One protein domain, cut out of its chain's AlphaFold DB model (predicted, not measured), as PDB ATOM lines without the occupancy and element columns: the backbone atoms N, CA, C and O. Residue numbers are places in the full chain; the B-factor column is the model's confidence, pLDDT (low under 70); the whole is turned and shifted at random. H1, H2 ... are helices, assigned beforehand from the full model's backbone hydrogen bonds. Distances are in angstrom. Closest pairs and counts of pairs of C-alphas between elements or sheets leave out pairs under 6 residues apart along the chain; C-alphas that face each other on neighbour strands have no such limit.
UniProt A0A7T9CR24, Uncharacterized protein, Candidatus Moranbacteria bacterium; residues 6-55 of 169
ATOM      1  N   SER A   6     278.767 294.042 393.685       84.00
ATOM      2  CA  SER A   6     279.291 294.930 394.729       84.00
ATOM      3  C   SER A   6     278.594 294.744 396.078       84.00
ATOM      4  O   SER A   6     279.250 294.864 397.105       84.00
ATOM      5  N   GLY A   7     277.301 294.403 396.096       83.50
ATOM      6  CA  GLY A   7     276.561 294.099 397.322       83.50
ATOM      7  C   GLY A   7     277.005 292.784 397.963       83.50
ATOM      8  O   GLY A   7     277.182 292.727 399.173       83.50
ATOM      9  N   VAL A   8     277.279 291.760 397.148       86.12
ATOM     10  CA  VAL A   8     277.776 290.455 397.624       86.12
ATOM     11  C   VAL A   8     279.162 290.590 398.262       86.12
ATOM     12  O   VAL A   8     279.401 290.066 399.345       86.12
ATOM     13  N   ARG A   9     280.074 291.336 397.619       86.31
ATOM     14  CA  ARG A   9     281.472 291.503 398.066       86.31
ATOM     15  C   ARG A   9     281.635 292.254 399.393       86.31
ATOM     16  O   ARG A   9     282.725 292.229 399.951       86.31
ATOM     17  N   LYS A  10     280.584 292.904 399.904       84.19
ATOM     18  CA  LYS A  10     280.601 293.537 401.235       84.19
ATOM     19  C   LYS A  10     280.712 292.517 402.371       84.19
ATOM     20  O   LYS A  10     281.172 292.862 403.456       84.19
ATOM     21  N   TYR A  11     280.285 291.281 402.128       85.81
ATOM     22  CA  TYR A  11     280.237 290.233 403.136       85.81
ATOM     23  C   TYR A  11     281.353 289.221 402.900       85.81
ATOM     24  O   TYR A  11     281.689 288.885 401.763       85.81
ATOM     25  N   LYS A  12     281.955 288.747 403.993       86.44
ATOM     26  CA  LYS A  12     283.050 287.780 403.925       86.44
ATOM     27  C   LYS A  12     282.494 286.421 403.468       86.44
ATOM     28  O   LYS A  12     281.455 286.003 403.979       86.44
ATOM     29  N   PRO A  13     283.177 285.698 402.565       90.00
ATOM     30  CA  PRO A  13     282.802 284.330 402.234       90.00
ATOM     31  C   PRO A  13     282.669 283.456 403.486       90.00
ATOM     32  O   PRO A  13     283.492 283.539 404.400       90.00
ATOM     33  N   GLY A  14     281.621 282.634 403.519       86.75
ATOM     34  CA  GLY A  14     281.301 281.767 404.654       86.75
ATOM     35  C   GLY A  14     280.442 282.415 405.746       86.75
ATOM     36  O   GLY A  14     280.124 281.731 406.713       86.75
ATOM     37  N   THR A  15     280.035 283.686 405.621       89.06
ATOM     38  CA  THR A  15     278.979 284.250 406.484       89.06
ATOM     39  C   THR A  15     277.590 284.005 405.899       89.06
ATOM     40  O   THR A  15     277.436 283.775 404.698       89.06
ATOM     41  N   ALA A  16     276.564 284.062 406.746       90.69
ATOM     42  CA  ALA A  16     275.185 283.848 406.324       90.69
ATOM     43  C   ALA A  16     274.723 284.904 405.309       90.69
ATOM     44  O   ALA A  16     274.151 284.568 404.273       90.69
ATOM     45  N   GLU A  17     275.059 286.173 405.539       91.12
ATOM     46  CA  GLU A  17     274.715 287.283 404.647       91.12
ATOM     47  C   GLU A  17     275.337 287.095 403.260       91.12
ATOM     48  O   GLU A  17     274.668 287.284 402.241       91.12
ATOM     49  N   TYR A  18     276.607 286.669 403.218       91.88
ATOM     50  CA  TYR A  18     277.279 286.332 401.970       91.88
ATOM     51  C   TYR A  18     276.552 285.195 401.258       91.88
ATOM     52  O   TYR A  18     276.245 285.327 400.076       91.88
ATOM     53  N   THR A  19     276.250 284.097 401.955       93.56
ATOM     54  CA  THR A  19     275.600 282.918 401.365       93.56
ATOM     55  C   THR A  19     274.240 283.264 400.755       93.56
ATOM     56  O   THR A  19     273.971 282.862 399.620       93.56
ATOM     57  N   VAL A  20     273.427 284.079 401.438       93.44
ATOM     58  CA  VAL A  20     272.133 284.558 400.922       93.44
ATOM     59  C   VAL A  20     272.316 285.419 399.672       93.44
ATOM     60  O   VAL A  20     271.770 285.090 398.614       93.44
ATOM     61  N   LEU A  21     273.104 286.497 399.753       92.75
ATOM     62  CA  LEU A  21     273.252 287.438 398.636       92.75
ATOM     63  C   LEU A  21     273.954 286.805 397.435       92.75
ATOM     64  O   LEU A  21     273.584 287.058 396.289       92.75
ATOM     65  N   HIS A  22     274.954 285.962 397.679       94.06
ATOM     66  CA  HIS A  22     275.650 285.225 396.636       94.06
ATOM     67  C   HIS A  22     274.719 284.213 395.949       94.06
ATOM     68  O   HIS A  22     274.748 284.096 394.723       94.06
ATOM     69  N   GLY A  23     273.872 283.509 396.712       93.75
ATOM     70  CA  GLY A  23     272.853 282.606 396.174       93.75
ATOM     71  C   GLY A  23     271.870 283.332 395.254       93.75
ATOM     72  O   GLY A  23     271.729 282.950 394.091       93.75
ATOM     73  N   GLN A  24     271.285 284.434 395.734       93.31
ATOM     74  CA  GLN A  24     270.383 285.288 394.952       93.31
ATOM     75  C   GLN A  24     271.062 285.842 393.689       93.31
ATOM     76  O   GLN A  24     270.496 285.807 392.595       93.31
ATOM     77  N   TRP A  25     272.308 286.309 393.811       94.12
ATOM     78  CA  TRP A  25     273.094 286.806 392.683       94.12
ATOM     79  C   TRP A  25     273.339 285.725 391.623       94.12
ATOM     80  O   TRP A  25     273.145 285.984 390.434       94.12
ATOM     81  N   ARG A  26     273.720 284.504 392.018       94.50
ATOM     82  CA  ARG A  26     273.931 283.399 391.066       94.50
ATOM     83  C   ARG A  26     272.636 282.963 390.389       94.50
ATOM     84  O   ARG A  26     272.629 282.828 389.166       94.50
ATOM     85  N   GLN A  27     271.550 282.829 391.148       92.94
ATOM     86  CA  GLN A  27     270.228 282.490 390.614       92.94
ATOM     87  C   GLN A  27     269.744 283.521 389.590       92.94
ATOM     88  O   GLN A  27     269.289 283.138 388.517       92.94
ATOM     89  N   SER A  28     269.954 284.819 389.848       91.62
ATOM     90  CA  SER A  28     269.605 285.892 388.900       91.62
ATOM     91  C   SER A  28     270.340 285.812 387.552       91.62
ATOM     92  O   SER A  28     269.961 286.485 386.601       91.62
ATOM     93  N   ARG A  29     271.394 284.991 387.465       91.06
ATOM     94  CA  ARG A  29     272.198 284.748 386.258       91.06
ATOM     95  C   ARG A  29     272.030 283.329 385.705       91.06
ATOM     96  O   ARG A  29     272.874 282.889 384.931       91.06
ATOM     97  N   GLY A  30     271.021 282.586 386.164       92.69
ATOM     98  CA  GLY A  30     270.797 281.192 385.770       92.69
ATOM     99  C   GLY A  30     271.899 280.228 386.224       92.69
ATOM    100  O   GLY A  30     272.033 279.140 385.673       92.69
ATOM    101  N   LYS A  31     272.726 280.609 387.208       92.81
ATOM    102  CA  LYS A  31     273.816 279.766 387.719       92.81
ATOM    103  C   LYS A  31     273.374 278.996 388.962       92.81
ATOM    104  O   LYS A  31     272.730 279.553 389.848       92.81
ATOM    105  N   GLY A  32     273.823 277.744 389.077       92.69
ATOM    106  CA  GLY A  32     273.612 276.921 390.276       92.69
ATOM    107  C   GLY A  32     274.265 277.511 391.532       92.69
ATOM    108  O   GLY A  32     275.207 278.295 391.422       92.69
ATOM    109  N   LEU A  33     273.772 277.142 392.717       95.31
ATOM    110  CA  LEU A  33     274.301 277.581 394.015       95.31
ATOM    111  C   LEU A  33     275.721 277.046 394.255       95.31
ATOM    112  O   LEU A  33     276.044 275.942 393.832       95.31
ATOM    113  N   SER A  34     276.567 277.819 394.941       94.12
ATOM    114  CA  SER A  34     277.935 277.373 395.261       94.12
ATOM    115  C   SER A  34     278.533 277.934 396.552       94.12
ATOM    116  O   SER A  34     279.687 277.642 396.844       94.12
ATOM    117  N   ALA A  35     277.814 278.784 397.290       93.44
ATOM    118  CA  ALA A  35     278.279 279.229 398.602       93.44
ATOM    119  C   ALA A  35     277.930 278.158 399.638       93.44
ATOM    120  O   ALA A  35     276.839 277.594 399.586       93.44
ATOM    121  N   ILE A  36     278.864 277.887 400.545       94.44
ATOM    122  CA  ILE A  36     278.759 276.863 401.586       94.44
ATOM    123  C   ILE A  36     279.273 277.430 402.908       94.44
ATOM    124  O   ILE A  36     280.029 278.409 402.913       94.44
ATOM    125  N   PHE A  37     278.893 276.803 404.016       89.50
ATOM    126  CA  PHE A  37     279.544 277.042 405.300       89.50
ATOM    127  C   PHE A  37     280.717 276.069 405.480       89.50
ATOM    128  O   PHE A  37     280.710 274.992 404.884       89.50
ATOM    129  N   PRO A  38     281.709 276.385 406.332       88.62
ATOM    130  CA  PRO A  38     282.779 275.439 406.656       88.62
ATOM    131  C   PRO A  38     282.265 274.087 407.182       88.62
ATOM    132  O   PRO A  38     282.887 273.057 406.935       88.62
ATOM    133  N   TRP A  39     281.123 274.095 407.876       87.94
ATOM    134  CA  TRP A  39     280.489 272.916 408.476       87.94
ATOM    135  C   TRP A  39     279.296 272.356 407.683       87.94
ATOM    136  O   TRP A  39     278.807 271.288 408.026       87.94
ATOM    137  N   GLU A  40     278.829 273.033 406.628       95.19
ATOM    138  CA  GLU A  40     277.728 272.561 405.776       95.19
ATOM    139  C   GLU A  40     278.152 272.655 404.312       95.19
ATOM    140  O   GLU A  40     278.214 273.747 403.741       95.19
ATOM    141  N   ARG A  41     278.466 271.500 403.715       93.25
ATOM    142  CA  ARG A  41     279.013 271.393 402.355       93.25
ATOM    143  C   ARG A  41     277.938 271.423 401.271       93.25
ATOM    144  O   ARG A  41     278.284 271.611 400.109       93.25
ATOM    145  N   ASN A  42     276.661 271.235 401.610       95.75
ATOM    146  CA  ASN A  42     275.558 271.295 400.659       95.75
ATOM    147  C   ASN A  42     275.102 272.753 400.450       95.75
ATOM    148  O   ASN A  42     274.512 273.345 401.356       95.75
ATOM    149  N   PRO A  43     275.275 273.340 399.247       95.19
ATOM    150  CA  PRO A  43     274.926 274.741 399.002       95.19
ATOM    151  C   PRO A  43     273.436 275.069 399.162       95.19
ATOM    152  O   PRO A  43     273.089 276.222 399.411       95.19
ATOM    153  N   ARG A  44     272.539 274.085 398.991       95.00
ATOM    154  CA  ARG A  44     271.094 274.289 399.182       95.00
ATOM    155  C   ARG A  44     270.762 274.413 400.664       95.00
ATOM    156  O   ARG A  44     270.113 275.375 401.052       95.00
ATOM    157  N   ILE A  45     271.262 273.483 401.478       95.00
ATOM    158  CA  ILE A  45     271.060 273.500 402.933       95.00
ATOM    159  C   ILE A  45     271.734 274.734 403.537       95.00
ATOM    160  O   ILE A  45     271.112 275.452 404.315       95.00
ATOM    161  N   ALA A  46     272.958 275.050 403.101       94.56
ATOM    162  CA  ALA A  46     273.659 276.258 403.521       94.56
ATOM    163  C   ALA A  46     272.839 277.525 403.235       94.56
ATOM    164  O   ALA A  46     272.778 278.407 404.085       94.56
ATOM    165  N   LEU A  47     272.179 277.619 402.073       94.81
ATOM    166  CA  LEU A  47     271.317 278.756 401.752       94.81
ATOM    167  C   LEU A  47     270.076 278.827 402.648       94.81
ATOM    168  O   LEU A  47     269.735 279.919 403.094       94.81
ATOM    169  N   GLU A  48     269.409 277.705 402.918       94.56
ATOM    170  CA  GLU A  48     268.229 277.692 403.792       94.56
ATOM    171  C   GLU A  48     268.578 278.085 405.228       94.56
ATOM    172  O   GLU A  48     267.939 278.975 405.786       94.56
ATOM    173  N   ILE A  49     269.659 277.531 405.786       91.94
ATOM    174  CA  ILE A  49     270.181 277.956 407.092       91.94
ATOM    175  C   ILE A  49     270.520 279.446 407.047       91.94
ATOM    176  O   ILE A  49     270.094 280.208 407.910       91.94
ATOM    177  N   ALA A  50     271.248 279.890 406.019       93.38
ATOM    178  CA  ALA A  50     271.668 281.279 405.900       93.38
ATOM    179  C   ALA A  50     270.481 282.249 405.864       93.38
ATOM    180  O   ALA A  50     270.551 283.293 406.497       93.38
ATOM    181  N   LYS A  51     269.379 281.912 405.186       91.88
ATOM    182  CA  LYS A  51     268.159 282.738 405.183       91.88
ATOM    183  C   LYS A  51     267.549 282.903 406.575       91.88
ATOM    184  O   LYS A  51     266.934 283.933 406.825       91.88
ATOM    185  N   GLN A  52     267.705 281.915 407.455       89.19
ATOM    186  CA  GLN A  52     267.168 281.962 408.816       89.19
ATOM    187  C   GLN A  52     268.029 282.804 409.761       89.19
ATOM    188  O   GLN A  52     267.494 283.420 410.676       89.19
ATOM    189  N   ILE A  53     269.349 282.825 409.555       88.75
ATOM    190  CA  ILE A  53     270.290 283.448 410.502       88.75
ATOM    191  C   ILE A  53     270.966 284.723 409.982       88.75
ATOM    192  O   ILE A  53     271.624 285.414 410.757       88.75
ATOM    193  N   ALA A  54     270.877 285.027 408.684       88.00
ATOM    194  CA  ALA A  54     271.523 286.202 408.108       88.00
ATOM    195  C   ALA A  54     270.928 287.487 408.680       88.00
ATOM    196  O   ALA A  54     269.711 287.670 408.693       88.00
ATOM    197  N   TYR A  55     271.803 288.411 409.072       86.00
ATOM    198  CA  TYR A  55     271.394 289.726 409.531       86.00
ATOM    199  C   TYR A  55     271.828 290.803 408.541       86.00
ATOM    200  O   TYR A  55     273.018 291.033 408.317       86.00
TER     201      TYR A  55
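What this domain is: This is residues 6 to 55 of the 169 residues of an uncharacterized protein of Candidatus Moranbacteria bacterium (UniProt A0A7T9CR24). Two helices, H1 and H2, meet as a V, close together where the first residue of H1 comes near Ala 50 of H2, and open toward the last residue of H1 and the first of H2. The long link between them turns back beyond the end of H1, passes the open side of the V with residues 33 to 35 packed on H1, and loops out to Trp 39 before H2 begins; residues 8 to 11 run along the other side of H1. The printed part has 50 residues, with two named helices in the order H1, H2 and no named strand. Its class is all helix, though under half of the residues, 23 of 50, are in named elements. The whole is compact, with a radius of gyration of the C-alphas of 9.7 A, and rounded, spanning 26 by 21 by 17 A.

Where its parts are: The longest helix, H1, holds residues 16 to 27 and measures 16.5 A from C-alpha 16 at (275.185, 283.848, 406.324) to C-alpha 27 at (270.228, 282.490, 390.614). H2 holds residues 43 to 53 and measures 15.2 A, ending with C-alpha 53 at (270.290, 283.448, 410.502).

How they stand to each other: H1 and H2 touch, with 14 pairs of C-alphas within 8 A. Their closest C-alphas are those of Ala 16 and Ala 50, 4.4 A apart. They run opposite ways at a steep tilt of 50 degrees, and their centres are 9.5 A apart. In both H1 and H2, every O i to N i+4 pair is within hydrogen-bond range.

The domain as a whole: The two C-alphas farthest apart are those of Arg 29 and Trp 39, at 26.5 A. The link from H1 to H2, residues 28 to 42, is long. The printed part has no cut. Its mean pLDDT is 91.3, and no printed residue is under 70.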